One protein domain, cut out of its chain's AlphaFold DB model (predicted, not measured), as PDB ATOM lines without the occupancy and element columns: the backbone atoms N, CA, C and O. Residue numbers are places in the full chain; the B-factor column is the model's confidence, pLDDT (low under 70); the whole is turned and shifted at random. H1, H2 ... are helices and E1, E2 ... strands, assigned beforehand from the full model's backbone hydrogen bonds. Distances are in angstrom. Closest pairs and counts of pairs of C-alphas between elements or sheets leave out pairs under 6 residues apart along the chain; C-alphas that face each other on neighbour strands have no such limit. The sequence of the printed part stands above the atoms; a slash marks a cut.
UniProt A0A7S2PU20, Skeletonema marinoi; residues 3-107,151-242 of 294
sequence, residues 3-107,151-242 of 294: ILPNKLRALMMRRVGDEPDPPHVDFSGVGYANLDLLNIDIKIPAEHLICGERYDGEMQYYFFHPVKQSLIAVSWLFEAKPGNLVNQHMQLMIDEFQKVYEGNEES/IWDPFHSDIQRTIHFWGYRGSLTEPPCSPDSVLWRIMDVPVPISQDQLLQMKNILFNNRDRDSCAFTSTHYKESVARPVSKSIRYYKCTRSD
ATOM      1  N   ILE A   3     122.447  79.836  52.238       98.00
ATOM      2  CA  ILE A   3     123.104  80.048  53.530       98.00
ATOM      3  C   ILE A   3     124.389  79.230  53.486       98.00
ATOM      4  O   ILE A   3     124.348  78.005  53.404       98.00
ATOM      5  N   LEU A   4     125.527  79.915  53.424       97.50
ATOM      6  CA  LEU A   4     126.847  79.295  53.378       97.50
ATOM      7  C   LEU A   4     127.492  79.364  54.768       97.50
ATOM      8  O   LEU A   4     127.139  80.242  55.557       97.50
ATOM      9  N   PRO A   5     128.492  78.514  55.060       97.38
ATOM     10  CA  PRO A   5     129.100  78.438  56.390       97.38
ATOM     11  C   PRO A   5     129.612  79.757  56.976       97.38
ATOM     12  O   PRO A   5     129.755  79.886  58.188       97.38
ATOM     13  N   ASN A   6     129.947  80.731  56.134       97.00
ATOM     14  CA  ASN A   6     130.539  81.994  56.551       97.00
ATOM     15  C   ASN A   6     129.830  83.229  55.966       97.00
ATOM     16  O   ASN A   6     130.376  84.326  56.061       97.00
ATOM     17  N   LYS A   7     128.671  83.070  55.308       98.06
ATOM     18  CA  LYS A   7     127.922  84.187  54.708       98.06
ATOM     19  C   LYS A   7     126.501  83.814  54.290       98.06
ATOM     20  O   LYS A   7     126.196  82.653  54.026       98.06
ATOM     21  N   LEU A   8     125.673  84.829  54.076       98.56
ATOM     22  CA  LEU A   8     124.428  84.705  53.316       98.56
ATOM     23  C   LEU A   8     124.695  85.125  51.867       98.56
ATOM     24  O   LEU A   8     125.275  86.183  51.641       98.56
ATOM     25  N   ARG A   9     124.307  84.312  50.878       98.38
ATOM     26  CA  ARG A   9     124.565  84.580  49.453       98.38
ATOM     27  C   ARG A   9     123.288  84.646  48.621       98.38
ATOM     28  O   ARG A   9     122.534  83.673  48.513       98.38
ATOM     29  N   ALA A  10     123.088  85.766  47.935       97.00
ATOM     30  CA  ALA A  10     122.113  85.894  46.861       97.00
ATOM     31  C   ALA A  10     122.833  85.795  45.509       97.00
ATOM     32  O   ALA A  10     123.668  86.627  45.171       97.00
ATOM     33  N   LEU A  11     122.524  84.750  44.739       94.69
ATOM     34  CA  LEU A  11     123.015  84.583  43.371       94.69
ATOM     35  C   LEU A  11     122.110  85.351  42.411       94.69
ATOM     36  O   LEU A  11     120.887  85.212  42.500       94.69
ATOM     37  N   MET A  12     122.706  86.110  41.495       91.50
ATOM     38  CA  MET A  12     121.970  86.768  40.421       91.50
ATOM     39  C   MET A  12     121.874  85.848  39.205       91.50
ATOM     40  O   MET A  12     122.771  85.042  38.933       91.50
ATOM     41  N   MET A  13     120.765  85.946  38.473       84.88
ATOM     42  CA  MET A  13     120.618  85.229  37.210       84.88
ATOM     43  C   MET A  13     121.572  85.830  36.182       84.88
ATOM     44  O   MET A  13     121.645  87.043  36.041       84.88
ATOM     45  N   ARG A  14     122.310  84.987  35.459       82.62
ATOM     46  CA  ARG A  14     123.137  85.465  34.346       82.62
ATOM     47  C   ARG A  14     122.240  85.895  33.192       82.62
ATOM     48  O   ARG A  14     121.170  85.325  33.006       82.62
ATOM     49  N   ARG A  15     122.716  86.836  32.385       81.44
ATOM     50  CA  ARG A  15     122.095  87.200  31.111       81.44
ATOM     51  C   ARG A  15     122.078  85.977  30.176       81.44
ATOM     52  O   ARG A  15     123.140  85.451  29.847       81.44
ATOM     53  N   VAL A  16     120.890  85.490  29.791       77.31
ATOM     54  CA  VAL A  16     120.709  84.334  28.869       77.31
ATOM     55  C   VAL A  16     119.908  84.713  27.606       77.31
ATOM     56  O   VAL A  16     119.513  83.846  26.835       77.31
ATOM     57  N   GLY A  17     119.664  86.000  27.354       75.75
ATOM     58  CA  GLY A  17     118.877  86.453  26.206       75.75
ATOM     59  C   GLY A  17     118.402  87.889  26.380       75.75
ATOM     60  O   GLY A  17     119.085  88.672  27.035       75.75
ATOM     61  N   ASP A  18     117.234  88.194  25.813       66.75
ATOM     62  CA  ASP A  18     116.762  89.570  25.639       66.75
ATOM     63  C   ASP A  18     116.099  90.200  26.874       66.75
ATOM     64  O   ASP A  18     115.855  91.394  26.822       66.75
ATOM     65  N   GLU A  19     115.804  89.456  27.954       73.75
ATOM     66  CA  GLU A  19     115.337  89.979  29.261       73.75
ATOM     67  C   GLU A  19     114.982  88.822  30.237       73.75
ATOM     68  O   GLU A  19     114.730  87.696  29.793       73.75
ATOM     69  N   PRO A  20     114.882  89.063  31.564       66.00
ATOM     70  CA  PRO A  20     115.298  90.274  32.265       66.00
ATOM     71  C   PRO A  20     116.813  90.296  32.469       66.00
ATOM     72  O   PRO A  20     117.417  89.293  32.860       66.00
ATOM     73  N   ASP A  21     117.417  91.455  32.224       77.19
ATOM     74  CA  ASP A  21     118.832  91.662  32.504       77.19
ATOM     75  C   ASP A  21     119.102  91.569  34.015       77.19
ATOM     76  O   ASP A  21     118.286  92.024  34.827       77.19
ATOM     77  N   PRO A  22     120.245  90.995  34.430       82.25
ATOM     78  CA  PRO A  22     120.688  91.138  35.805       82.25
ATOM     79  C   PRO A  22     120.843  92.622  36.167       82.25
ATOM     80  O   PRO A  22     121.150  93.450  35.297       82.25
ATOM     81  N   PRO A  23     120.712  92.963  37.462       85.00
ATOM     82  CA  PRO A  23     121.129  94.268  37.945       85.00
ATOM     83  C   PRO A  23     122.568  94.539  37.498       85.00
ATOM     84  O   PRO A  23     123.434  93.670  37.623       85.00
ATOM     85  N   HIS A  24     122.819  95.722  36.956       86.44
ATOM     86  CA  HIS A  24     124.112  96.083  36.392       86.44
ATOM     87  C   HIS A  24     124.521  97.481  36.833       86.44
ATOM     88  O   HIS A  24     123.687  98.290  37.230       86.44
ATOM     89  N   VAL A  25     125.825  97.737  36.789       85.06
ATOM     90  CA  VAL A  25     126.412  99.029  37.152       85.06
ATOM     91  C   VAL A  25     127.386  99.451  36.064       85.06
ATOM     92  O   VAL A  25     128.209  98.641  35.620       85.06
ATOM     93  N   ASP A  26     127.315 100.722  35.673       80.44
ATOM     94  CA  ASP A  26     128.381 101.375  34.921       80.44
ATOM     95  C   ASP A  26     129.463 101.854  35.893       80.44
ATOM     96  O   ASP A  26     129.216 102.497  36.917       80.44
ATOM     97  N   PHE A  27     130.701 101.519  35.570       78.06
ATOM     98  CA  PHE A  27     131.857 101.936  36.325       78.06
ATOM     99  C   PHE A  27     132.717 102.843  35.449       78.06
ATOM    100  O   PHE A  27     133.379 102.391  34.512       78.06
ATOM    101  N   SER A  28     132.821 104.117  35.827       66.81
ATOM    102  CA  SER A  28     133.697 105.068  35.139       66.81
ATOM    103  C   SER A  28     135.135 104.526  35.036       66.81
ATOM    104  O   SER A  28     135.689 103.982  35.997       66.81
ATOM    105  N   GLY A  29     135.750 104.644  33.854       61.91
ATOM    106  CA  GLY A  29     137.132 104.197  33.610       61.91
ATOM    107  C   GLY A  29     137.323 102.679  33.428       61.91
ATOM    108  O   GLY A  29     138.452 102.180  33.508       61.91
ATOM    109  N   VAL A  30     136.240 101.929  33.198       59.44
ATOM    110  CA  VAL A  30     136.258 100.479  32.906       59.44
ATOM    111  C   VAL A  30     136.251 100.197  31.396       59.44
ATOM    112  O   VAL A  30     136.646  99.110  30.976       59.44
ATOM    113  N   GLY A  31     135.904 101.183  30.557       60.44
ATOM    114  CA  GLY A  31     135.915 101.042  29.092       60.44
ATOM    115  C   GLY A  31     134.882 100.036  28.565       60.44
ATOM    116  O   GLY A  31     135.005  99.553  27.443       60.44
ATOM    117  N   TYR A  32     133.896  99.696  29.392       65.81
ATOM    118  CA  TYR A  32     132.793  98.794  29.096       65.81
ATOM    119  C   TYR A  32     131.535  99.389  29.729       65.81
ATOM    120  O   TYR A  32     131.628  99.865  30.855       65.81
ATOM    121  N   ALA A  33     130.410  99.390  29.009       70.00
ATOM    122  CA  ALA A  33     129.236 100.180  29.389       70.00
ATOM    123  C   ALA A  33     128.586  99.706  30.698       70.00
ATOM    124  O   ALA A  33     128.303 100.520  31.554       70.00
ATOM    125  N   ASN A  34     128.376  98.398  30.873       83.81
ATOM    126  CA  ASN A  34     127.668  97.860  32.036       83.81
ATOM    127  C   ASN A  34     128.289  96.533  32.474       83.81
ATOM    128  O   ASN A  34     128.556  95.669  31.635       83.81
ATOM    129  N   LEU A  35     128.516  96.358  33.777       90.12
ATOM    130  CA  LEU A  35     128.911  95.071  34.351       90.12
ATOM    131  C   LEU A  35     127.741  94.442  35.103       90.12
ATOM    132  O   LEU A  35     127.145  95.074  35.975       90.12
ATOM    133  N   ASP A  36     127.470  93.175  34.802       92.50
ATOM    134  CA  ASP A  36     126.419  92.397  35.453       92.50
ATOM    135  C   ASP A  36     126.818  92.034  36.895       92.50
ATOM    136  O   ASP A  36     127.931  91.554  37.155       92.50
ATOM    137  N   LEU A  37     125.891  92.227  37.833       94.56
ATOM    138  CA  LEU A  37     126.022  91.756  39.206       94.56
ATOM    139  C   LEU A  37     125.992  90.225  39.223       94.56
ATOM    140  O   LEU A  37     125.056  89.607  38.724       94.56
ATOM    141  N   LEU A  38     127.007  89.602  39.817       95.44
ATOM    142  CA  LEU A  38     127.147  88.143  39.857       95.44
ATOM    143  C   LEU A  38     126.461  87.551  41.086       95.44
ATOM    144  O   LEU A  38     125.669  86.608  41.002       95.44
ATOM    145  N   ASN A  39     126.793  88.100  42.248       96.75
ATOM    146  CA  ASN A  39     126.256  87.685  43.529       96.75
ATOM    147  C   ASN A  39     126.419  88.795  44.564       96.75
ATOM    148  O   ASN A  39     127.252  89.692  44.424       96.75
ATOM    149  N   ILE A  40     125.626  88.665  45.619       98.00
ATOM    150  CA  ILE A  40     125.660  89.496  46.814       98.00
ATOM    151  C   ILE A  40     125.953  88.588  47.992       98.00
ATOM    152  O   ILE A  40     125.260  87.586  48.183       98.00
ATOM    153  N   ASP A  41     126.955  88.954  48.776       98.44
ATOM    154  CA  ASP A  41     127.358  88.233  49.974       98.44
ATOM    155  C   ASP A  41     127.177  89.124  51.202       98.44
ATOM    156  O   ASP A  41     127.671  90.244  51.215       98.44
ATOM    157  N   ILE A  42     126.513  88.625  52.242       98.50
ATOM    158  CA  ILE A  42     126.382  89.303  53.536       98.50
ATOM    159  C   ILE A  42     127.213  88.560  54.576       98.50
ATOM    160  O   ILE A  42     127.074  87.343  54.737       98.50
ATOM    161  N   LYS A  43     128.044  89.303  55.303       98.19
ATOM    162  CA  LYS A  43     128.895  88.814  56.391       98.19
ATOM    163  C   LYS A  43     128.620  89.573  57.680       98.19
ATOM    164  O   LYS A  43     128.323  90.765  57.652       98.19
ATOM    165  N   ILE A  44     128.719  88.860  58.802       98.06
ATOM    166  CA  ILE A  44     128.486  89.407  60.140       98.06
ATOM    167  C   ILE A  44     129.632  88.989  61.078       98.06
ATOM    168  O   ILE A  44     129.870  87.788  61.251       98.06
ATOM    169  N   PRO A  45     130.352  89.938  61.700       98.19
ATOM    170  CA  PRO A  45     130.300  91.389  61.487       98.19
ATOM    171  C   PRO A  45     130.905  91.801  60.130       98.19
ATOM    172  O   PRO A  45     131.256  90.943  59.317       98.19
ATOM    173  N   ALA A  46     131.054  93.108  59.889       97.81
ATOM    174  CA  ALA A  46     131.783  93.614  58.727       97.81
ATOM    175  C   ALA A  46     133.229  93.102  58.695       97.81
ATOM    176  O   ALA A  46     133.854  92.958  59.749       97.81
ATOM    177  N   GLU A  47     133.784  92.852  57.507       95.69
ATOM    178  CA  GLU A  47     135.198  92.493  57.342       95.69
ATOM    179  C   GLU A  47     136.082  93.738  57.329       95.69
ATOM    180  O   GLU A  47     137.151  93.746  57.947       95.69
ATOM    181  N   HIS A  48     135.616  94.788  56.654       95.19
ATOM    182  CA  HIS A  48     136.291  96.073  56.585       95.19
ATOM    183  C   HIS A  48     136.116  96.890  57.865       95.19
ATOM    184  O   HIS A  48     135.096  96.822  58.552       95.19
ATOM    185  N   LEU A  49     137.140  97.693  58.157       93.44
ATOM    186  CA  LEU A  49     137.123  98.701  59.211       93.44
ATOM    187  C   LEU A  49     137.293 100.074  58.572       93.44
ATOM    188  O   LEU A  49     138.074 100.226  57.630       93.44
ATOM    189  N   ILE A  50     136.629 101.077  59.136       89.56
ATOM    190  CA  ILE A  50     136.861 102.485  58.804       89.56
ATOM    191  C   ILE A  50     137.401 103.155  60.062       89.56
ATOM    192  O   ILE A  50     136.783 103.077  61.115       89.56
ATOM    193  N   CYS A  51     138.584 103.772  59.974       86.50
ATOM    194  CA  CYS A  51     139.237 104.434  61.113       86.50
ATOM    195  C   CYS A  51     139.406 103.551  62.366       86.50
ATOM    196  O   CYS A  51     139.432 104.054  63.481       86.50
ATOM    197  N   GLY A  52     139.556 102.235  62.184       88.31
ATOM    198  CA  GLY A  52     139.685 101.276  63.288       88.31
ATOM    199  C   GLY A  52     138.353 100.768  63.848       88.31
ATOM    200  O   GLY A  52     138.358  99.798  64.600       88.31
ATOM    201  N   GLU A  53     137.229 101.337  63.419       91.56
ATOM    202  CA  GLU A  53     135.893 100.915  63.832       91.56
ATOM    203  C   GLU A  53     135.368  99.791  62.936       91.56
ATOM    204  O   GLU A  53     135.502  99.831  61.706       91.56
ATOM    205  N   ARG A  54     134.762  98.775  63.561       95.19
ATOM    206  CA  ARG A  54     134.119  97.649  62.876       95.19
ATOM    207  C   ARG A  54     132.605  97.819  62.912       95.19
ATOM    208  O   ARG A  54     132.033  98.064  63.967       95.19
ATOM    209  N   TYR A  55     131.980  97.613  61.761       97.56
ATOM    210  CA  TYR A  55     130.534  97.695  61.581       97.56
ATOM    211  C   TYR A  55     129.834  96.360  61.853       97.56
ATOM    212  O   TYR A  55     130.453  95.292  61.811       97.56
ATOM    213  N   ASP A  56     128.528  96.418  62.110       98.38
ATOM    214  CA  ASP A  56     127.717  95.274  62.544       98.38
ATOM    215  C   ASP A  56     127.568  94.188  61.474       98.38
ATOM    216  O   ASP A  56     127.332  93.023  61.785       98.38
ATOM    217  N   GLY A  57     127.738  94.554  60.208       98.38
ATOM    218  CA  GLY A  57     127.704  93.643  59.076       98.38
ATOM    219  C   GLY A  57     128.232  94.312  57.817       98.38
ATOM    220  O   GLY A  57     128.464  95.519  57.782       98.38
ATOM    221  N   GLU A  58     128.442  93.523  56.776       98.62
ATOM    222  CA  GLU A  58     128.887  94.015  55.479       98.62
ATOM    223  C   GLU A  58     128.222  93.222  54.365       98.62
ATOM    224  O   GLU A  58     128.195  91.991  54.391       98.62
ATOM    225  N   MET A  59     127.720  93.941  53.371       98.50
ATOM    226  CA  MET A  59     127.164  93.390  52.149       98.50
ATOM    227  C   MET A  59     128.099  93.695  50.985       98.50
ATOM    228  O   MET A  59     128.483  94.841  50.796       98.50
ATOM    229  N   GLN A  60     128.474  92.679  50.215       98.31
ATOM    230  CA  GLN A  60     129.482  92.744  49.157       98.31
ATOM    231  C   GLN A  60     128.860  92.336  47.821       98.31
ATOM    232  O   GLN A  60     128.394  91.206  47.672       98.31
ATOM    233  N   TYR A  61     128.860  93.239  46.845       97.88
ATOM    234  CA  TYR A  61     128.391  92.990  45.482       97.88
ATOM    235  C   TYR A  61     129.587  92.686  44.601       97.88
ATOM    236  O   TYR A  61     130.534  93.472  44.551       97.88
ATOM    237  N   TYR A  62     129.522  91.573  43.884       97.00
ATOM    238  CA  TYR A  62     130.606  91.123  43.026       97.00
ATOM    239  C   TYR A  62     130.261  91.290  41.552       97.00
ATOM    240  O   TYR A  62     129.224  90.824  41.084       97.00
ATOM    241  N   PHE A  63     131.191  91.885  40.816       95.56
ATOM    242  CA  PHE A  63     131.158  92.056  39.369       95.56
ATOM    243  C   PHE A  63     132.460  91.519  38.774       95.56
ATOM    244  O   PHE A  63     133.495  91.490  39.447       95.56
ATOM    245  N   PHE A  64     132.449  91.132  37.500       92.81
ATOM    246  CA  PHE A  64     133.664  90.735  36.787       92.81
ATOM    247  C   PHE A  64     133.983  91.720  35.669       92.81
ATOM    248  O   PHE A  64     133.154  91.981  34.803       92.81
ATOM    249  N   HIS A  65     135.204  92.252  35.674       88.81
ATOM    250  CA  HIS A  65     135.677  93.166  34.648       88.81
ATOM    251  C   HIS A  65     136.375  92.380  33.526       88.81
ATOM    252  O   HIS A  65     137.497  91.905  33.729       88.81
ATOM    253  N   PRO A  66     135.792  92.298  32.313       85.75
ATOM    254  CA  PRO A  66     136.311  91.427  31.257       85.75
ATOM    255  C   PRO A  66     137.663  91.894  30.702       85.75
ATOM    256  O   PRO A  66     138.522  91.073  30.410       85.75
ATOM    257  N   VAL A  67     137.895  93.206  30.596       82.94
ATOM    258  CA  VAL A  67     139.168  93.742  30.077       82.94
ATOM    259  C   VAL A  67     140.302  93.615  31.097       82.94
ATOM    260  O   VAL A  67     141.388  93.160  30.755       82.94
ATOM    261  N   LYS A  68     140.062  93.976  32.367       83.31
ATOM    262  CA  LYS A  68     141.084  93.889  33.429       83.31
ATOM    263  C   LYS A  68     141.243  92.480  34.009       83.31
ATOM    264  O   LYS A  68     142.116  92.295  34.855       83.31
ATOM    265  N   GLN A  69     140.400  91.521  33.610       88.88
ATOM    266  CA  GLN A  69     140.383  90.146  34.132       88.88
ATOM    267  C   GLN A  69     140.424  90.117  35.670       88.88
ATOM    268  O   GLN A  69     141.164  89.357  36.286       88.88
ATOM    269  N   SER A  70     139.672  91.025  36.293       90.19
ATOM    270  CA  SER A  70     139.679  91.261  37.740       90.19
ATOM    271  C   SER A  70     138.247  91.322  38.255       90.19
ATOM    272  O   SER A  70     137.341  91.748  37.534       90.19
ATOM    273  N   LEU A  71     138.043  90.938  39.512       94.56
ATOM    274  CA  LEU A  71     136.771  91.172  40.185       94.56
ATOM    275  C   LEU A  71     136.682  92.630  40.634       94.56
ATOM    276  O   LEU A  71     137.682  93.242  41.009       94.56
ATOM    277  N   ILE A  72     135.476  93.178  40.616       95.25
ATOM    278  CA  ILE A  72     135.149  94.426  41.299       95.25
ATOM    279  C   ILE A  72     134.207  94.054  42.435       95.25
ATOM    280  O   ILE A  72     133.209  93.372  42.205       95.25
ATOM    281  N   ALA A  73     134.544  94.484  43.646       97.06
ATOM    282  CA  ALA A  73     133.706  94.310  44.819       97.06
ATOM    283  C   ALA A  73     133.269  95.683  45.323       97.06
ATOM    284  O   ALA A  73     134.112  96.531  45.620       97.06
ATOM    285  N   VAL A  74     131.962  95.907  45.397       97.50
ATOM    286  CA  VAL A  74     131.384  97.084  46.055       97.50
ATOM    287  C   VAL A  74     130.836  96.635  47.402       97.50
ATOM    288  O   VAL A  74     130.253  95.557  47.479       97.50
ATOM    289  N   SER A  75     131.066  97.394  48.468       97.88
ATOM    290  CA  SER A  75     130.723  96.965  49.825       97.88
ATOM    291  C   SER A  75     129.979  98.034  50.601       97.88
ATOM    292  O   SER A  75     130.461  99.158  50.737       97.88
ATOM    293  N   TRP A  76     128.832  97.652  51.153       97.94
ATOM    294  CA  TRP A  76     127.987  98.467  52.014       97.94
ATOM    295  C   TRP A  76     128.115  97.951  53.441       97.94
ATOM    296  O   TRP A  76     127.901  96.768  53.704       97.94
ATOM    297  N   LEU A  77     128.471  98.840  54.361       98.25
ATOM    298  CA  LEU A  77     128.591  98.518  55.780       98.25
ATOM    299  C   LEU A  77     127.231  98.675  56.454       98.25
ATOM    300  O   LEU A  77     126.490  99.595  56.124       98.25
ATOM    301  N   PHE A  78     126.898  97.796  57.390       98.44
ATOM    302  CA  PHE A  78     125.659  97.853  58.159       98.44
ATOM    303  C   PHE A  78     125.898  98.479  59.524       98.44
ATOM    304  O   PHE A  78     126.859  98.139  60.210       98.44
ATOM    305  N   GLU A  79     124.995  99.361  59.933       97.88
ATOM    306  CA  GLU A  79     125.025  99.992  61.249       97.88
ATOM    307  C   GLU A  79     123.689  99.764  61.968       97.88
ATOM    308  O   GLU A  79     122.638 100.217  61.508       97.88
ATOM    309  N   ALA A  80     123.732  99.066  63.102       97.94
ATOM    310  CA  ALA A  80     122.585  98.654  63.905       97.94
ATOM    311  C   ALA A  80     122.560  99.375  65.265       97.94
ATOM    312  O   ALA A  80     122.668  98.774  66.338       97.94
ATOM    313  N   LYS A  81     122.411 100.703  65.235       95.62
ATOM    314  CA  LYS A  81     122.349 101.528  66.449       95.62
ATOM    315  C   LYS A  81     120.987 101.415  67.154       95.62
ATOM    316  O   LYS A  81     119.963 101.250  66.485       95.62
ATOM    317  N   PRO A  82     120.939 101.564  68.495       96.31
ATOM    318  CA  PRO A  82     119.677 101.734  69.209       96.31
ATOM    319  C   PRO A  82     118.858 102.881  68.600       96.31
ATOM    320  O   PRO A  82     119.375 103.978  68.405       96.31
ATOM    321  N   GLY A  83     117.585 102.626  68.300       95.12
ATOM    322  CA  GLY A  83     116.684 103.608  67.686       95.12
ATOM    323  C   GLY A  83     116.679 103.625  66.153       95.12
ATOM    324  O   GLY A  83     115.819 104.290  65.577       95.12
ATOM    325  N   ASN A  84     117.561 102.871  65.481       97.12
ATOM    326  CA  ASN A  84     117.435 102.666  64.039       97.12
ATOM    327  C   ASN A  84     116.110 101.961  63.720       97.12
ATOM    328  O   ASN A  84     115.789 100.914  64.289       97.12
ATOM    329  N   LEU A  85     115.348 102.540  62.791       97.56
ATOM    330  CA  LEU A  85     114.118 101.942  62.281       97.56
ATOM    331  C   LEU A  85     114.432 100.730  61.397       97.56
ATOM    332  O   LEU A  85     115.533 100.594  60.863       97.56
ATOM    333  N   VAL A  86     113.431  99.869  61.216       98.12
ATOM    334  CA  VAL A  86     113.505  98.747  60.274       98.12
ATOM    335  C   VAL A  86     113.711  99.288  58.862       98.12
ATOM    336  O   VAL A  86     112.886 100.050  58.352       98.12
ATOM    337  N   ASN A  87     114.790  98.853  58.216       97.75
ATOM    338  CA  ASN A  87     115.014  99.094  56.800       97.75
ATOM    339  C   ASN A  87     114.126  98.129  56.006       97.75
ATOM    340  O   ASN A  87     114.468  96.956  55.845       97.75
ATOM    341  N   GLN A  88     112.957  98.607  55.575       97.44
ATOM    342  CA  GLN A  88     111.927  97.788  54.920       97.44
ATOM    343  C   GLN A  88     112.454  97.112  53.657       97.44
ATOM    344  O   GLN A  88     112.163  95.947  53.403       97.44
ATOM    345  N   HIS A  89     113.279  97.822  52.890       96.88
ATOM    346  CA  HIS A  89     113.841  97.274  51.668       96.88
ATOM    347  C   HIS A  89     114.858  96.166  51.950       96.88
ATOM    348  O   HIS A  89     114.837  95.121  51.304       96.88
ATOM    349  N   MET A  90     115.704  96.342  52.968       97.44
ATOM    350  CA  MET A  90     116.601  95.282  53.432       97.44
ATOM    351  C   MET A  90     115.822  94.075  53.978       97.44
ATOM    352  O   MET A  90     116.229  92.935  53.751       97.44
ATOM    353  N   GLN A  91     114.680  94.304  54.639       97.94
ATOM    354  CA  GLN A  91     113.850  93.234  55.197       97.94
ATOM    355  C   GLN A  91     113.408  92.228  54.132       97.94
ATOM    356  O   GLN A  91     113.465  91.032  54.384       97.94
ATOM    357  N   LEU A  92     113.077  92.688  52.920       96.94
ATOM    358  CA  LEU A  92     112.698  91.801  51.814       96.94
ATOM    359  C   LEU A  92     113.776  90.748  51.518       96.94
ATOM    360  O   LEU A  92     113.465  89.587  51.265       96.94
ATOM    361  N   MET A  93     115.056  91.135  51.558       96.56
ATOM    362  CA  MET A  93     116.159  90.194  51.367       96.56
ATOM    363  C   MET A  93     116.342  89.280  52.582       96.56
ATOM    364  O   MET A  93     116.590  88.086  52.408       96.56
ATOM    365  N   ILE A  94     116.236  89.823  53.798       98.25
ATOM    366  CA  ILE A  94     116.375  89.041  55.033       98.25
ATOM    367  C   ILE A  94     115.285  87.961  55.101       98.25
ATOM    368  O   ILE A  94     115.599  86.802  55.372       98.25
ATOM    369  N   ASP A  95     114.043  88.297  54.751       97.94
ATOM    370  CA  ASP A  95     112.908  87.369  54.711       97.94
ATOM    371  C   ASP A  95     113.130  86.227  53.708       97.94
ATOM    372  O   ASP A  95     112.761  85.080  53.959       97.94
ATOM    373  N   GLU A  96     113.790  86.493  52.579       96.88
ATOM    374  CA  GLU A  96     114.146  85.444  51.621       96.88
ATOM    375  C   GLU A  96     115.182  84.459  52.176       96.88
ATOM    376  O   GLU A  96     115.144  83.277  51.829       96.88
ATOM    377  N   PHE A  97     116.099  84.905  53.038       98.44
ATOM    378  CA  PHE A  97     116.998  83.997  53.752       98.44
ATOM    379  C   PHE A  97     116.297  83.285  54.909       98.44
ATOM    380  O   PHE A  97     116.557  82.102  55.122       98.44
ATOM    381  N   GLN A  98     115.378  83.963  55.599       98.56
ATOM    382  CA  GLN A  98     114.553  83.382  56.655       98.56
ATOM    383  C   GLN A  98     113.754  82.179  56.130       98.56
ATOM    384  O   GLN A  98     113.801  81.113  56.734       98.56
ATOM    385  N   LYS A  99     113.137  82.291  54.945       98.25
ATOM    386  CA  LYS A  99     112.434  81.170  54.289       98.25
ATOM    387  C   LYS A  99     113.340  79.960  54.032       98.25
ATOM    388  O   LYS A  99     112.902  78.821  54.151       98.25
ATOM    389  N   VAL A 100     114.600  80.192  53.643       98.12
ATOM    390  CA  VAL A 100     115.573  79.103  53.420       98.12
ATOM    391  C   VAL A 100     115.958  78.446  54.745       98.12
ATOM    392  O   VAL A 100     116.018  77.224  54.815       98.12
ATOM    393  N   TYR A 101     116.194  79.252  55.781       98.44
ATOM    394  CA  TYR A 101     116.501  78.781  57.129       98.44
ATOM    395  C   TYR A 101     115.368  77.913  57.697       98.44
ATOM    396  O   TYR A 101     115.610  76.785  58.109       98.44
ATOM    397  N   GLU A 102     114.126  78.398  57.638       98.12
ATOM    398  CA  GLU A 102     112.943  77.669  58.113       98.12
ATOM    399  C   GLU A 102     112.754  76.349  57.366       98.12
ATOM    400  O   GLU A 102     112.569  75.311  57.993       98.12
ATOM    401  N   GLY A 103     112.905  76.344  56.036       98.06
ATOM    402  CA  GLY A 103     112.809  75.109  55.254       98.06
ATOM    403  C   GLY A 103     113.885  74.067  55.599       98.06
ATOM    404  O   GLY A 103     113.635  72.859  55.491       98.06
ATOM    405  N   ASN A 104     115.074  74.507  56.023       97.44
ATOM    406  CA  ASN A 104     116.121  73.611  56.514       97.44
ATOM    407  C   ASN A 104     115.765  73.042  57.896       97.44
ATOM    408  O   ASN A 104     115.878  71.830  58.088       97.44
ATOM    409  N   GLU A 105     115.292  73.881  58.823       96.69
ATOM    410  CA  GLU A 105     114.854  73.446  60.158       96.69
ATOM    411  C   GLU A 105     113.681  72.454  60.069       96.69
ATOM    412  O   GLU A 105     113.763  71.363  60.633       96.69
ATOM    413  N   GLU A 106     112.649  72.756  59.275       96.50
ATOM    414  CA  GLU A 106     111.494  71.872  59.058       96.50
ATOM    415  C   GLU A 106     111.912  70.502  58.502       96.50
ATOM    416  O   GLU A 106     111.433  69.454  58.949       96.50
ATOM    417  N   SER A 107     112.840  70.488  57.535       96.00
ATOM    418  CA  SER A 107     113.376  69.237  56.982       96.00
ATOM    419  C   SER A 107     114.091  68.417  58.060       96.00
ATOM    420  O   SER A 107     113.968  67.190  58.099       96.00
ATOM    421  N   ILE A 151     109.513  93.471  44.423       86.06
ATOM    422  CA  ILE A 151     110.801  93.113  43.824       86.06
ATOM    423  C   ILE A 151     111.893  93.809  44.631       86.06
ATOM    424  O   ILE A 151     111.881  95.029  44.775       86.06
ATOM    425  N   TRP A 152     112.837  93.030  45.152       92.00
ATOM    426  CA  TRP A 152     114.006  93.581  45.821       92.00
ATOM    427  C   TRP A 152     114.991  94.159  44.798       92.00
ATOM    428  O   TRP A 152     115.411  93.464  43.872       92.00
ATOM    429  N   ASP A 153     115.359  95.423  44.990       92.56
ATOM    430  CA  ASP A 153     116.285  96.177  44.143       92.56
ATOM    431  C   ASP A 153     117.639  96.378  44.858       92.56
ATOM    432  O   ASP A 153     117.684  97.061  45.885       92.56
ATOM    433  N   PRO A 154     118.756  95.833  44.346       93.00
ATOM    434  CA  PRO A 154     120.069  96.001  44.969       93.00
ATOM    435  C   PRO A 154     120.572  97.442  45.053       93.00
ATOM    436  O   PRO A 154     121.461  97.708  45.865       93.00
ATOM    437  N   PHE A 155     120.042  98.355  44.243       92.44
ATOM    438  CA  PHE A 155     120.497  99.744  44.158       92.44
ATOM    439  C   PHE A 155     119.474 100.736  44.717       92.44
ATOM    440  O   PHE A 155     119.609 101.945  44.543       92.44
ATOM    441  N   HIS A 156     118.475 100.238  45.454       93.50
ATOM    442  CA  HIS A 156     117.483 101.078  46.111       93.50
ATOM    443  C   HIS A 156     118.142 102.085  47.062       93.50
ATOM    444  O   HIS A 156     119.100 101.756  47.765       93.50
ATOM    445  N   SER A 157     117.585 103.293  47.150       91.44
ATOM    446  CA  SER A 157     118.143 104.407  47.940       91.44
ATOM    447  C   SER A 157     118.290 104.126  49.447       91.44
ATOM    448  O   SER A 157     119.171 104.690  50.095       91.44
ATOM    449  N   ASP A 158     117.492 103.207  50.003       92.88
ATOM    450  CA  ASP A 158     117.642 102.737  51.395       92.88
ATOM    451  C   ASP A 158     118.892 101.863  51.614       92.88
ATOM    452  O   ASP A 158     119.286 101.631  52.758       92.88
ATOM    453  N   ILE A 159     119.512 101.378  50.535       94.44
ATOM    454  CA  ILE A 159     120.764 100.613  50.529       94.44
ATOM    455  C   ILE A 159     121.891 101.475  49.948       94.44
ATOM    456  O   ILE A 159     122.878 101.762  50.625       94.44
ATOM    457  N   GLN A 160     121.754 101.928  48.701       92.94
ATOM    458  CA  GLN A 160     122.736 102.775  48.032       92.94
ATOM    459  C   GLN A 160     122.555 104.241  48.444       92.94
ATOM    460  O   GLN A 160     122.075 105.083  47.693       92.94
ATOM    461  N   ARG A 161     122.980 104.549  49.670       90.88
ATOM    462  CA  ARG A 161     122.910 105.900  50.252       90.88
ATOM    463  C   ARG A 161     123.997 106.850  49.745       90.88
ATOM    464  O   ARG A 161     124.011 108.021  50.085       90.88
ATOM    465  N   THR A 162     124.961 106.364  48.980       90.25
ATOM    466  CA  THR A 162     126.065 107.178  48.470       90.25
ATOM    467  C   THR A 162     126.600 106.547  47.197       90.25
ATOM    468  O   THR A 162     126.426 105.350  46.955       90.25
ATOM    469  N   ILE A 163     127.250 107.364  46.381       88.81
ATOM    470  CA  ILE A 163     128.047 106.948  45.220       88.81
ATOM    471  C   ILE A 163     129.545 107.150  45.478       88.81
ATOM    472  O   ILE A 163     130.379 106.786  44.652       88.81
ATOM    473  N   HIS A 164     129.889 107.731  46.627       90.62
ATOM    474  CA  HIS A 164     131.248 107.996  47.066       90.62
ATOM    475  C   HIS A 164     131.771 106.810  47.873       90.62
ATOM    476  O   HIS A 164     131.034 106.085  48.540       90.62
ATOM    477  N   PHE A 165     133.072 106.551  47.771       93.38
ATOM    478  CA  PHE A 165     133.649 105.320  48.309       93.38
ATOM    479  C   PHE A 165     135.141 105.454  48.592       93.38
ATOM    480  O   PHE A 165     135.803 106.386  48.135       93.38
ATOM    481  N   TRP A 166     135.672 104.512  49.358       93.06
ATOM    482  CA  TRP A 166     137.101 104.244  49.475       93.06
ATOM    483  C   TRP A 166     137.477 103.139  48.498       93.06
ATOM    484  O   TRP A 166     136.874 102.067  48.517       93.06
ATOM    485  N   GLY A 167     138.438 103.392  47.618       92.88
ATOM    486  CA  GLY A 167     138.872 102.447  46.599       92.88
ATOM    487  C   GLY A 167     140.255 101.882  46.889       92.88
ATOM    488  O   GLY A 167     141.154 102.617  47.294       92.88
ATOM    489  N   TYR A 168     140.459 100.585  46.662       92.75
ATOM    490  CA  TYR A 168     141.784  99.969  46.779       92.75
ATOM    491  C   TYR A 168     141.902  98.663  45.975       92.75
ATOM    492  O   TYR A 168     140.905  98.084  45.544       92.75
ATOM    493  N   ARG A 169     143.136  98.189  45.759       92.81
ATOM    494  CA  ARG A 169     143.407  96.861  45.179       92.81
ATOM    495  C   ARG A 169     143.695  95.858  46.288       92.81
ATOM    496  O   ARG A 169     144.527  96.126  47.150       92.81
ATOM    497  N   GLY A 170     143.013  94.720  46.260       92.81
ATOM    498  CA  GLY A 170     143.140  93.694  47.285       92.81
ATOM    499  C   GLY A 170     142.854  92.292  46.770       92.81
ATOM    500  O   GLY A 170     142.873  92.024  45.570       92.81
ATOM    501  N   SER A 171     142.595  91.380  47.701       93.62
ATOM    502  CA  SER A 171     142.252  89.987  47.415       93.62
ATOM    503  C   SER A 171     140.783  89.717  47.714       93.62
ATOM    504  O   SER A 171     140.133  90.486  48.423       93.62
ATOM    505  N   LEU A 172     140.294  88.558  47.274       93.88
ATOM    506  CA  LEU A 172     139.114  87.952  47.887       93.88
ATOM    507  C   LEU A 172     139.347  87.767  49.392       93.88
ATOM    508  O   LEU A 172     140.477  87.516  49.836       93.88
ATOM    509  N   THR A 173     138.284  87.886  50.180       93.38
ATOM    510  CA  THR A 173     138.319  87.635  51.628       93.38
ATOM    511  C   THR A 173     138.123  86.163  51.981       93.38
ATOM    512  O   THR A 173     138.064  85.801  53.152       93.38
ATOM    513  N   GLU A 174     138.111  85.305  50.962       92.00
ATOM    514  CA  GLU A 174     138.017  83.854  51.056       92.00
ATOM    515  C   GLU A 174     139.020  83.173  50.126       92.00
ATOM    516  O   GLU A 174     139.419  83.768  49.112       92.00
ATOM    517  N   PRO A 175     139.416  81.923  50.441       91.81
ATOM    518  CA  PRO A 175     140.255  81.121  49.562       91.81
ATOM    519  C   PRO A 175     139.733  81.139  48.113       91.81
ATOM    520  O   PRO A 175     138.531  80.976  47.898       91.81
ATOM    521  N   PRO A 176     140.610  81.353  47.113       92.00
ATOM    522  CA  PRO A 176     142.072  81.238  47.183       92.00
ATOM    523  C   PRO A 176     142.827  82.490  47.672       92.00
ATOM    524  O   PRO A 176     144.053  82.458  47.715       92.00
ATOM    525  N   CYS A 177     142.148  83.579  48.052       88.62
ATOM    526  CA  CYS A 177     142.782  84.809  48.555       88.62
ATOM    527  C   CYS A 177     143.862  85.400  47.621       88.62
ATOM    528  O   CYS A 177     144.816  86.018  48.098       88.62
ATOM    529  N   SER A 178     143.733  85.215  46.301       89.38
ATOM    530  CA  SER A 178     144.747  85.641  45.331       89.38
ATOM    531  C   SER A 178     145.037  87.146  45.449       89.38
ATOM    532  O   SER A 178     144.083  87.937  45.437       89.38
ATOM    533  N   PRO A 179     146.309  87.569  45.563       87.81
ATOM    534  CA  PRO A 179     146.660  88.977  45.740       87.81
ATOM    535  C   PRO A 179     146.248  89.811  44.520       87.81
ATOM    536  O   PRO A 179     146.282  89.324  43.394       87.81
ATOM    537  N   ASP A 180     145.838  91.060  44.761       85.94
ATOM    538  CA  ASP A 180     145.488  92.072  43.746       85.94
ATOM    539  C   ASP A 180     144.442  91.655  42.690       85.94
ATOM    540  O   ASP A 180     144.358  92.265  41.615       85.94
ATOM    541  N   SER A 181     143.626  90.649  43.019       91.94
ATOM    542  CA  SER A 181     142.568  90.077  42.174       91.94
ATOM    543  C   SER A 181     141.241  90.836  42.227       91.94
ATOM    544  O   SER A 181     140.384  90.636  41.361       91.94
ATOM    545  N   VAL A 182     141.067  91.704  43.228       94.62
ATOM    546  CA  VAL A 182     139.820  92.432  43.482       94.62
ATOM    547  C   VAL A 182     140.085  93.934  43.540       94.62
ATOM    548  O   VAL A 182     140.978  94.403  44.248       94.62
ATOM    549  N   LEU A 183     139.279  94.695  42.806       94.25
ATOM    550  CA  LEU A 183     139.161  96.144  42.922       94.25
ATOM    551  C   LEU A 183     138.024  96.449  43.901       94.25
ATOM    552  O   LEU A 183     136.851  96.317  43.550       94.25
ATOM    553  N   TRP A 184     138.372  96.820  45.127       95.81
ATOM    554  CA  TRP A 184     137.414  97.090  46.196       95.81
ATOM    555  C   TRP A 184     136.921  98.533  46.160       95.81
ATOM    556  O   TRP A 184     137.697  99.453  45.888       95.81
ATOM    557  N   ARG A 185     135.639  98.719  46.475       95.75
ATOM    558  CA  ARG A 185     134.975 100.007  46.689       95.75
ATOM    559  C   ARG A 185     134.120  99.915  47.944       95.75
ATOM    560  O   ARG A 185     133.083  99.263  47.932       95.75
ATOM    561  N   ILE A 186     134.559 100.547  49.023       96.56
ATOM    562  CA  ILE A 186     133.847 100.545  50.301       96.56
ATOM    563  C   ILE A 186     133.039 101.832  50.391       96.56
ATOM    564  O   ILE A 186     133.622 102.918  50.449       96.56
ATOM    565  N   MET A 187     131.715 101.715  50.353       95.94
ATOM    566  CA  MET A 187     130.807 102.858  50.391       95.94
ATOM    567  C   MET A 187     130.975 103.608  51.715       95.94
ATOM    568  O   MET A 187     131.112 102.997  52.774       95.94
ATOM    569  N   ASP A 188     131.017 104.937  51.654       92.81
ATOM    570  CA  ASP A 188     131.397 105.779  52.798       92.81
ATOM    571  C   ASP A 188     130.242 106.191  53.713       92.81
ATOM    572  O   ASP A 188     130.467 106.897  54.694       92.81
ATOM    573  N   VAL A 189     129.033 105.718  53.413       95.12
ATOM    574  CA  VAL A 189     127.824 105.889  54.217       95.12
ATOM    575  C   VAL A 189     127.268 104.498  54.536       95.12
ATOM    576  O   VAL A 189     126.918 103.764  53.608       95.12
ATOM    577  N   PRO A 190     127.157 104.114  55.821       96.81
ATOM    578  CA  PRO A 190     126.614 102.822  56.204       96.81
ATOM    579  C   PRO A 190     125.102 102.762  55.972       96.81
ATOM    580  O   PRO A 190     124.380 103.763  56.049       96.81
ATOM    581  N   VAL A 191     124.609 101.553  55.732       97.75
ATOM    582  CA  VAL A 191     123.188 101.222  55.652       97.75
ATOM    583  C   VAL A 191     122.656 101.060  57.076       97.75
ATOM    584  O   VAL A 191     123.113 100.170  57.801       97.75
ATOM    585  N   PRO A 192     121.701 101.902  57.504       97.62
ATOM    586  CA  PRO A 192     121.096 101.768  58.809       97.62
ATOM    587  C   PRO A 192     120.129 100.584  58.768       97.62
ATOM    588  O   PRO A 192     119.287 100.491  57.872       97.62
ATOM    589  N   ILE A 193     120.257  99.693  59.743       98.50
ATOM    590  CA  ILE A 193     119.330  98.583  59.983       98.50
ATOM    591  C   ILE A 193     118.894  98.600  61.446       98.50
ATOM    592  O   ILE A 193     119.592  99.164  62.295       98.50
ATOM    593  N   SER A 194     117.751  97.994  61.761       98.56
ATOM    594  CA  SER A 194     117.353  97.832  63.161       98.56
ATOM    595  C   SER A 194     118.194  96.754  63.854       98.56
ATOM    596  O   SER A 194     118.791  95.881  63.217       98.56
ATOM    597  N   GLN A 195     118.215  96.783  65.186       98.44
ATOM    598  CA  GLN A 195     118.864  95.731  65.974       98.44
ATOM    599  C   GLN A 195     118.212  94.363  65.740       98.44
ATOM    600  O   GLN A 195     118.919  93.366  65.617       98.44
ATOM    601  N   ASP A 196     116.889  94.322  65.584       98.56
ATOM    602  CA  ASP A 196     116.157  93.086  65.296       98.56
ATOM    603  C   ASP A 196     116.562  92.486  63.943       98.56
ATOM    604  O   ASP A 196     116.742  91.276  63.841       98.56
ATOM    605  N   GLN A 197     116.800  93.322  62.926       98.69
ATOM    606  CA  GLN A 197     117.299  92.868  61.623       98.69
ATOM    607  C   GLN A 197     118.690  92.239  61.734       98.69
ATOM    608  O   GLN A 197     118.944  91.183  61.151       98.69
ATOM    609  N   LEU A 198     119.588  92.854  62.510       98.62
ATOM    610  CA  LEU A 198     120.905  92.279  62.775       98.62
ATOM    611  C   LEU A 198     120.789  90.930  63.496       98.62
ATOM    612  O   LEU A 198     121.445  89.967  63.099       98.62
ATOM    613  N   LEU A 199     119.959  90.850  64.539       98.50
ATOM    614  CA  LEU A 199     119.743  89.620  65.302       98.50
ATOM    615  C   LEU A 199     119.127  88.515  64.441       98.50
ATOM    616  O   LEU A 199     119.563  87.368  64.528       98.50
ATOM    617  N   GLN A 200     118.180  88.855  63.565       98.69
ATOM    618  CA  GLN A 200     117.590  87.917  62.616       98.69
ATOM    619  C   GLN A 200     118.654  87.353  61.670       98.69
ATOM    620  O   GLN A 200     118.793  86.136  61.557       98.69
ATOM    621  N   MET A 201     119.465  88.212  61.042       98.69
ATOM    622  CA  MET A 201     120.536  87.749  60.156       98.69
ATOM    623  C   MET A 201     121.596  86.926  60.900       98.69
ATOM    624  O   MET A 201     122.060  85.921  60.361       98.69
ATOM    625  N   LYS A 202     121.959  87.307  62.136       98.62
ATOM    626  CA  LYS A 202     122.838  86.503  63.002       98.62
ATOM    627  C   LYS A 202     122.242  85.122  63.242       98.62
ATOM    628  O   LYS A 202     122.937  84.137  63.041       98.62
ATOM    629  N   ASN A 203     120.968  85.038  63.619       98.50
ATOM    630  CA  ASN A 203     120.303  83.763  63.868       98.50
ATOM    631  C   ASN A 203     120.305  82.873  62.618       98.50
ATOM    632  O   ASN A 203     120.753  81.731  62.688       98.50
ATOM    633  N   ILE A 204     119.896  83.424  61.470       98.62
ATOM    634  CA  ILE A 204     119.915  82.722  60.181       98.62
ATOM    635  C   ILE A 204     121.327  82.206  59.882       98.62
ATOM    636  O   ILE A 204     121.503  81.042  59.550       98.62
ATOM    637  N   LEU A 205     122.356  83.048  59.990       98.38
ATOM    638  CA  LEU A 205     123.710  82.674  59.584       98.38
ATOM    639  C   LEU A 205     124.402  81.723  60.570       98.38
ATOM    640  O   LEU A 205     125.203  80.877  60.166       98.38
ATOM    641  N   PHE A 206     124.159  81.896  61.864       98.12
ATOM    642  CA  PHE A 206     124.901  81.205  62.914       98.12
ATOM    643  C   PHE A 206     124.264  79.883  63.317       98.12
ATOM    644  O   PHE A 206     124.982  78.928  63.604       98.12
ATOM    645  N   ASN A 207     122.936  79.796  63.244       97.81
ATOM    646  CA  ASN A 207     122.197  78.633  63.715       97.81
ATOM    647  C   ASN A 207     121.645  77.760  62.581       97.81
ATOM    648  O   ASN A 207     121.023  76.745  62.869       97.81
ATOM    649  N   ASN A 208     121.883  78.100  61.305       97.94
ATOM    650  CA  ASN A 208     121.390  77.291  60.187       97.94
ATOM    651  C   ASN A 208     121.938  75.863  60.223       97.94
ATOM    652  O   ASN A 208     123.156  75.641  60.318       97.94
ATOM    653  N   ARG A 209     121.036  74.904  60.029       96.75
ATOM    654  CA  ARG A 209     121.363  73.496  59.839       96.75
ATOM    655  C   ARG A 209     121.378  73.111  58.371       96.75
ATOM    656  O   ARG A 209     120.713  73.706  57.526       96.75
ATOM    657  N   ASP A 210     122.185  72.108  58.070       95.44
ATOM    658  CA  ASP A 210     122.159  71.447  56.781       95.44
ATOM    659  C   ASP A 210     120.886  70.607  56.682       95.44
ATOM    660  O   ASP A 210     120.541  69.885  57.615       95.44
ATOM    661  N   ARG A 211     120.201  70.700  55.543       94.38
ATOM    662  CA  ARG A 211     118.884  70.091  55.337       94.38
ATOM    663  C   ARG A 211     118.886  68.572  55.522       94.38
ATOM    664  O   ARG A 211     117.904  68.011  56.004       94.38
ATOM    665  N   ASP A 212     119.967  67.915  55.112       92.31
ATOM    666  CA  ASP A 212     120.031  66.457  55.038       92.31
ATOM    667  C   ASP A 212     120.700  65.862  56.282       92.31
ATOM    668  O   ASP A 212     120.222  64.877  56.845       92.31
ATOM    669  N   SER A 213     121.800  66.465  56.738       94.31
ATOM    670  CA  SER A 213     122.585  65.968  57.875       94.31
ATOM    671  C   SER A 213     122.188  66.564  59.226       94.31
ATOM    672  O   SER A 213     122.587  66.036  60.265       94.31
ATOM    673  N   CYS A 214     121.446  67.675  59.239       95.38
ATOM    674  CA  CYS A 214     121.057  68.428  60.436       95.38
ATOM    675  C   CYS A 214     122.205  68.939  61.309       95.38
ATOM    676  O   CYS A 214     121.987  69.443  62.421       95.38
ATOM    677  N   ALA A 215     123.430  68.864  60.790       96.44
ATOM    678  CA  ALA A 215     124.592  69.495  61.377       96.44
ATOM    679  C   ALA A 215     124.493  71.016  61.216       96.44
ATOM    680  O   ALA A 215     124.017  71.519  60.198       96.44
ATOM    681  N   PHE A 216     124.972  71.756  62.215       96.94
ATOM    682  CA  PHE A 216     125.144  73.197  62.072       96.94
ATOM    683  C   PHE A 216     126.132  73.495  60.945       96.94
ATOM    684  O   PHE A 216     127.196  72.884  60.853       96.94
ATOM    685  N   THR A 217     125.764  74.444  60.093       96.94
ATOM    686  CA  THR A 217     126.548  74.801  58.901       96.94
ATOM    687  C   THR A 217     127.546  75.918  59.162       96.94
ATOM    688  O   THR A 217     128.528  76.031  58.433       96.94
ATOM    689  N   SER A 218     127.306  76.749  60.177       96.06
ATOM    690  CA  SER A 218     128.108  77.942  60.421       96.06
ATOM    691  C   SER A 218     129.525  77.617  60.892       96.06
ATOM    692  O   SER A 218     129.759  76.690  61.663       96.06
ATOM    693  N   THR A 219     130.474  78.443  60.465       95.31
ATOM    694  CA  THR A 219     131.888  78.410  60.877       95.31
ATOM    695  C   THR A 219     132.249  79.580  61.786       95.31
ATOM    696  O   THR A 219     133.429  79.864  61.994       95.31
ATOM    697  N   HIS A 220     131.247  80.288  62.318       95.75
ATOM    698  CA  HIS A 220     131.496  81.454  63.149       95.75
ATOM    699  C   HIS A 220     132.353  81.104  64.372       95.75
ATOM    700  O   HIS A 220     132.227  80.044  64.991       95.75
ATOM    701  N   TYR A 221     133.153  82.060  64.823       94.25
ATOM    702  CA  TYR A 221     133.816  81.998  66.118       94.25
ATOM    703  C   TYR A 221     133.557  83.298  66.864       94.25
ATOM    704  O   TYR A 221     133.827  84.372  66.333       94.25
ATOM    705  N   LYS A 222     133.014  83.201  68.087       94.19
ATOM    706  CA  LYS A 222     132.613  84.363  68.906       94.19
ATOM    707  C   LYS A 222     131.742  85.359  68.122       94.19
ATOM    708  O   LYS A 222     132.077  86.533  68.028       94.19
ATOM    709  N   GLU A 223     130.658  84.853  67.528       93.69
ATOM    710  CA  GLU A 223     129.715  85.631  66.703       93.69
ATOM    711  C   GLU A 223     130.345  86.350  65.497       93.69
ATOM    712  O   GLU A 223     129.854  87.386  65.052       93.69
ATOM    713  N   SER A 224     131.441  85.813  64.956       95.38
ATOM    714  CA  SER A 224     132.114  86.392  63.798       95.38
ATOM    715  C   SER A 224     132.434  85.351  62.739       95.38
ATOM    716  O   SER A 224     133.103  84.355  63.019       95.38
ATOM    717  N   VAL A 225     132.018  85.633  61.502       95.19
ATOM    718  CA  VAL A 225     132.482  84.952  60.277       95.19
ATOM    719  C   VAL A 225     133.461  85.808  59.464       95.19
ATOM    720  O   VAL A 225     133.929  85.394  58.404       95.19
ATOM    721  N   ALA A 226     133.764  87.016  59.946       93.56
ATOM    722  CA  ALA A 226     134.614  87.970  59.255       93.56
ATOM    723  C   ALA A 226     136.080  87.520  59.244       93.56
ATOM    724  O   ALA A 226     136.635  87.122  60.275       93.56
ATOM    725  N   ARG A 227     136.744  87.663  58.092       92.31
ATOM    726  CA  ARG A 227     138.198  87.513  58.003       92.31
ATOM    727  C   ARG A 227     138.897  88.545  58.915       92.31
ATOM    728  O   ARG A 227     138.497  89.712  58.940       92.31
ATOM    729  N   PRO A 228     139.973  88.166  59.637       90.44
ATOM    730  CA  PRO A 228     140.797  89.121  60.372       90.44
ATOM    731  C   PRO A 228     141.392  90.206  59.468       90.44
ATOM    732  O   PRO A 228     141.723  89.955  58.306       90.44
ATOM    733  N   VAL A 229     141.575  91.401  60.028       86.94
ATOM    734  CA  VAL A 229     142.115  92.554  59.298       86.94
ATOM    735  C   VAL A 229     143.549  92.262  58.860       86.94
ATOM    736  O   VAL A 229     144.374  91.797  59.647       86.94
ATOM    737  N   SER A 230     143.833  92.517  57.585       81.94
ATOM    738  CA  SER A 230     145.177  92.403  57.017       81.94
ATOM    739  C   SER A 230     146.018  93.652  57.329       81.94
ATOM    740  O   SER A 230     145.569  94.584  57.990       81.94
ATOM    741  N   LYS A 231     147.263  93.687  56.848       80.19
ATOM    742  CA  LYS A 231     148.149  94.856  56.959       80.19
ATOM    743  C   LYS A 231     147.520  96.101  56.323       80.19
ATOM    744  O   LYS A 231     146.703  95.987  55.413       80.19
ATOM    745  N   SER A 232     147.977  97.276  56.763       75.88
ATOM    746  CA  SER A 232     147.609  98.557  56.153       75.88
ATOM    747  C   SER A 232     147.856  98.534  54.646       75.88
ATOM    748  O   SER A 232     148.917  98.113  54.181       75.88
ATOM    749  N   ILE A 233     146.873  99.017  53.900       80.12
ATOM    750  CA  ILE A 233     146.856  99.046  52.440       80.12
ATOM    751  C   ILE A 233     146.827 100.489  51.951       80.12
ATOM    752  O   ILE A 233     146.339 101.382  52.642       80.12
ATOM    753  N   ARG A 234     147.344 100.715  50.742       86.06
ATOM    754  CA  ARG A 234     147.123 101.985  50.047       86.06
ATOM    755  C   ARG A 234     145.707 101.993  49.497       86.06
ATOM    756  O   ARG A 234     145.302 101.043  48.829       86.06
ATOM    757  N   TYR A 235     144.996 103.075  49.747       89.19
ATOM    758  CA  TYR A 235     143.659 103.310  49.234       89.19
ATOM    759  C   TYR A 235     143.608 104.707  48.599       89.19
ATOM    760  O   TYR A 235     144.538 105.499  48.752       89.19
ATOM    761  N   TYR A 236     142.517 105.004  47.902       88.75
ATOM    762  CA  TYR A 236     142.120 106.355  47.517       88.75
ATOM    763  C   TYR A 236     140.683 106.624  47.967       88.75
ATOM    764  O   TYR A 236     139.911 105.690  48.189       88.75
ATOM    765  N   LYS A 237     140.307 107.895  48.102       89.38
ATOM    766  CA  LYS A 237     138.921 108.295  48.359       89.38
ATOM    767  C   LYS A 237     138.329 108.890  47.087       89.38
ATOM    768  O   LYS A 237     138.933 109.778  46.505       89.38
ATOM    769  N   CYS A 238     137.162 108.399  46.684       88.81
ATOM    770  CA  CYS A 238     136.258 109.111  45.790       88.81
ATOM    771  C   CYS A 238     135.309 109.942  46.657       88.81
ATOM    772  O   CYS A 238     134.652 109.398  47.554       88.81
ATOM    773  N   THR A 239     135.285 111.242  46.410       87.06
ATOM    774  CA  THR A 239     134.464 112.250  47.081       87.06
ATOM    775  C   THR A 239     133.613 112.997  46.059       87.06
ATOM    776  O   THR A 239     133.760 112.824  44.849       87.06
ATOM    777  N   ARG A 240     132.747 113.892  46.537       83.81
ATOM    778  CA  ARG A 240     131.943 114.749  45.662       83.81
ATOM    779  C   ARG A 240     132.772 115.637  44.732       83.81
ATOM    780  O   ARG A 240     132.332 115.895  43.621       83.81
ATOM    781  N   SER A 241     133.961 116.085  45.146       82.44
ATOM    782  CA  SER A 241     134.833 116.863  44.253       82.44
ATOM    783  C   SER A 241     135.426 116.029  43.118       82.44
ATOM    784  O   SER A 241     135.851 116.600  42.121       82.44
ATOM    785  N   ASP A 242     135.458 114.701  43.264       84.25
ATOM    786  CA  ASP A 242     135.920 113.786  42.217       84.25
ATOM    787  C   ASP A 242     134.778 113.381  41.278       84.25
ATOM    788  O   ASP A 242     134.995 113.196  40.081       84.25
TER     789      ASP A 242
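AT A GLANCE: This is residues 3 to 107 and 151 to 242 of the 294 residues of a protein of Skeletonema marinoi (UniProt A0A7S2PU20). A wall of seven strands, strongly twisted, has the helices H1 and H2 side by side near its E1 edge; H2 crosses over E1 and E2, and H1 only grazes the sheet. Long loops join many of the strands, and residues 208 to 234 run from H2 to the far edge strand, E7. The printed part has 197 residues, with named elements in the order E1 E2 E3 E4 H1 E5 E6 H2 E7; they hold 82 residues, under half, and the class is mixed, helices and strands. The mixed sheet runs E1, E2, E3, E4, E6, E5, E7, with E4 and E6 parallel and the other neighbours antiparallel. The whole is compact, with a radius of gyration of the C-alphas of 17.0 A, and rounded, spanning 48 by 45 by 35 A.

HOW THE PARTS SIT: E1, residues 7 to 11, E2, residues 35 to 43, E3, residues 57 to 65, and E4, residues 70 to 79, form a meander, each strand the antiparallel neighbour of the one before. N 10 and O 40 are 2.8 A apart between E1 and E2, N 41 and O 60 2.9 A between E2 and E3, and N 61 and O 74 2.8 A between E3 and E4. E2 bends by 52 degrees at residue 38. H1, residues 88 to 107, has a kink of 27 degrees near residue 95 and only grazes the sheet with residues 93 to 97. E5, residues 165 to 170, and E6, residues 182 to 187, form a hairpin, with N 166 and O 186 2.8 A apart; E6 is parallel to E4, with N 75 and O 185 2.8 A apart. H2, residues 195 to 207, is on one face of the sheet, making two layers, at a height over the sheet of 9.5 A. It lies over E1 and, only just, E2, with 3 C-alphas, and runs across the strands at 88 degrees to E1 on the local plane. H1 and H2 touch at a shallow tilt of 30 degrees, the same way; their closest C-alphas, Tyr 101 and Ile 204, are 6.0 A apart. E7, residues 235 to 238, is antiparallel to E5, with N 167 and O 236 2.8 A apart. E6, H2 and E7 form a split strand-helix-strand unit, two strands running the same way with E5 between them, and its crossover is right-handed. Every O i to N i+4 pair is within hydrogen-bond range in H2; in H1 14 of 16 are.

IN THESE COORDINATES: E1 begins at C-alpha 7, (127.922, 84.187, 54.708). E2 is 22.9 A long, E3 25.7 A, E4 29.0 A and H1 28.7 A. H1 ends at C-alpha 107, (113.376, 69.237, 56.982). H2 is 17.6 A long. E7 ends at C-alpha 238, (136.258, 109.111, 45.790).

THE WHOLE: The C-alphas farthest apart, of Ser 213 and Ser 241, are 54.1 A apart. Residues 108 to 150 are not printed, and C-alphas 107 and 151 are 27.4 A apart across the cut. The links E1 to E2, E2 to E3, E5 to E6 and H2 to E7 are long. The mean pLDDT of the printed part is 92.1; residues 18, 20 and 28 to 32 are under 70.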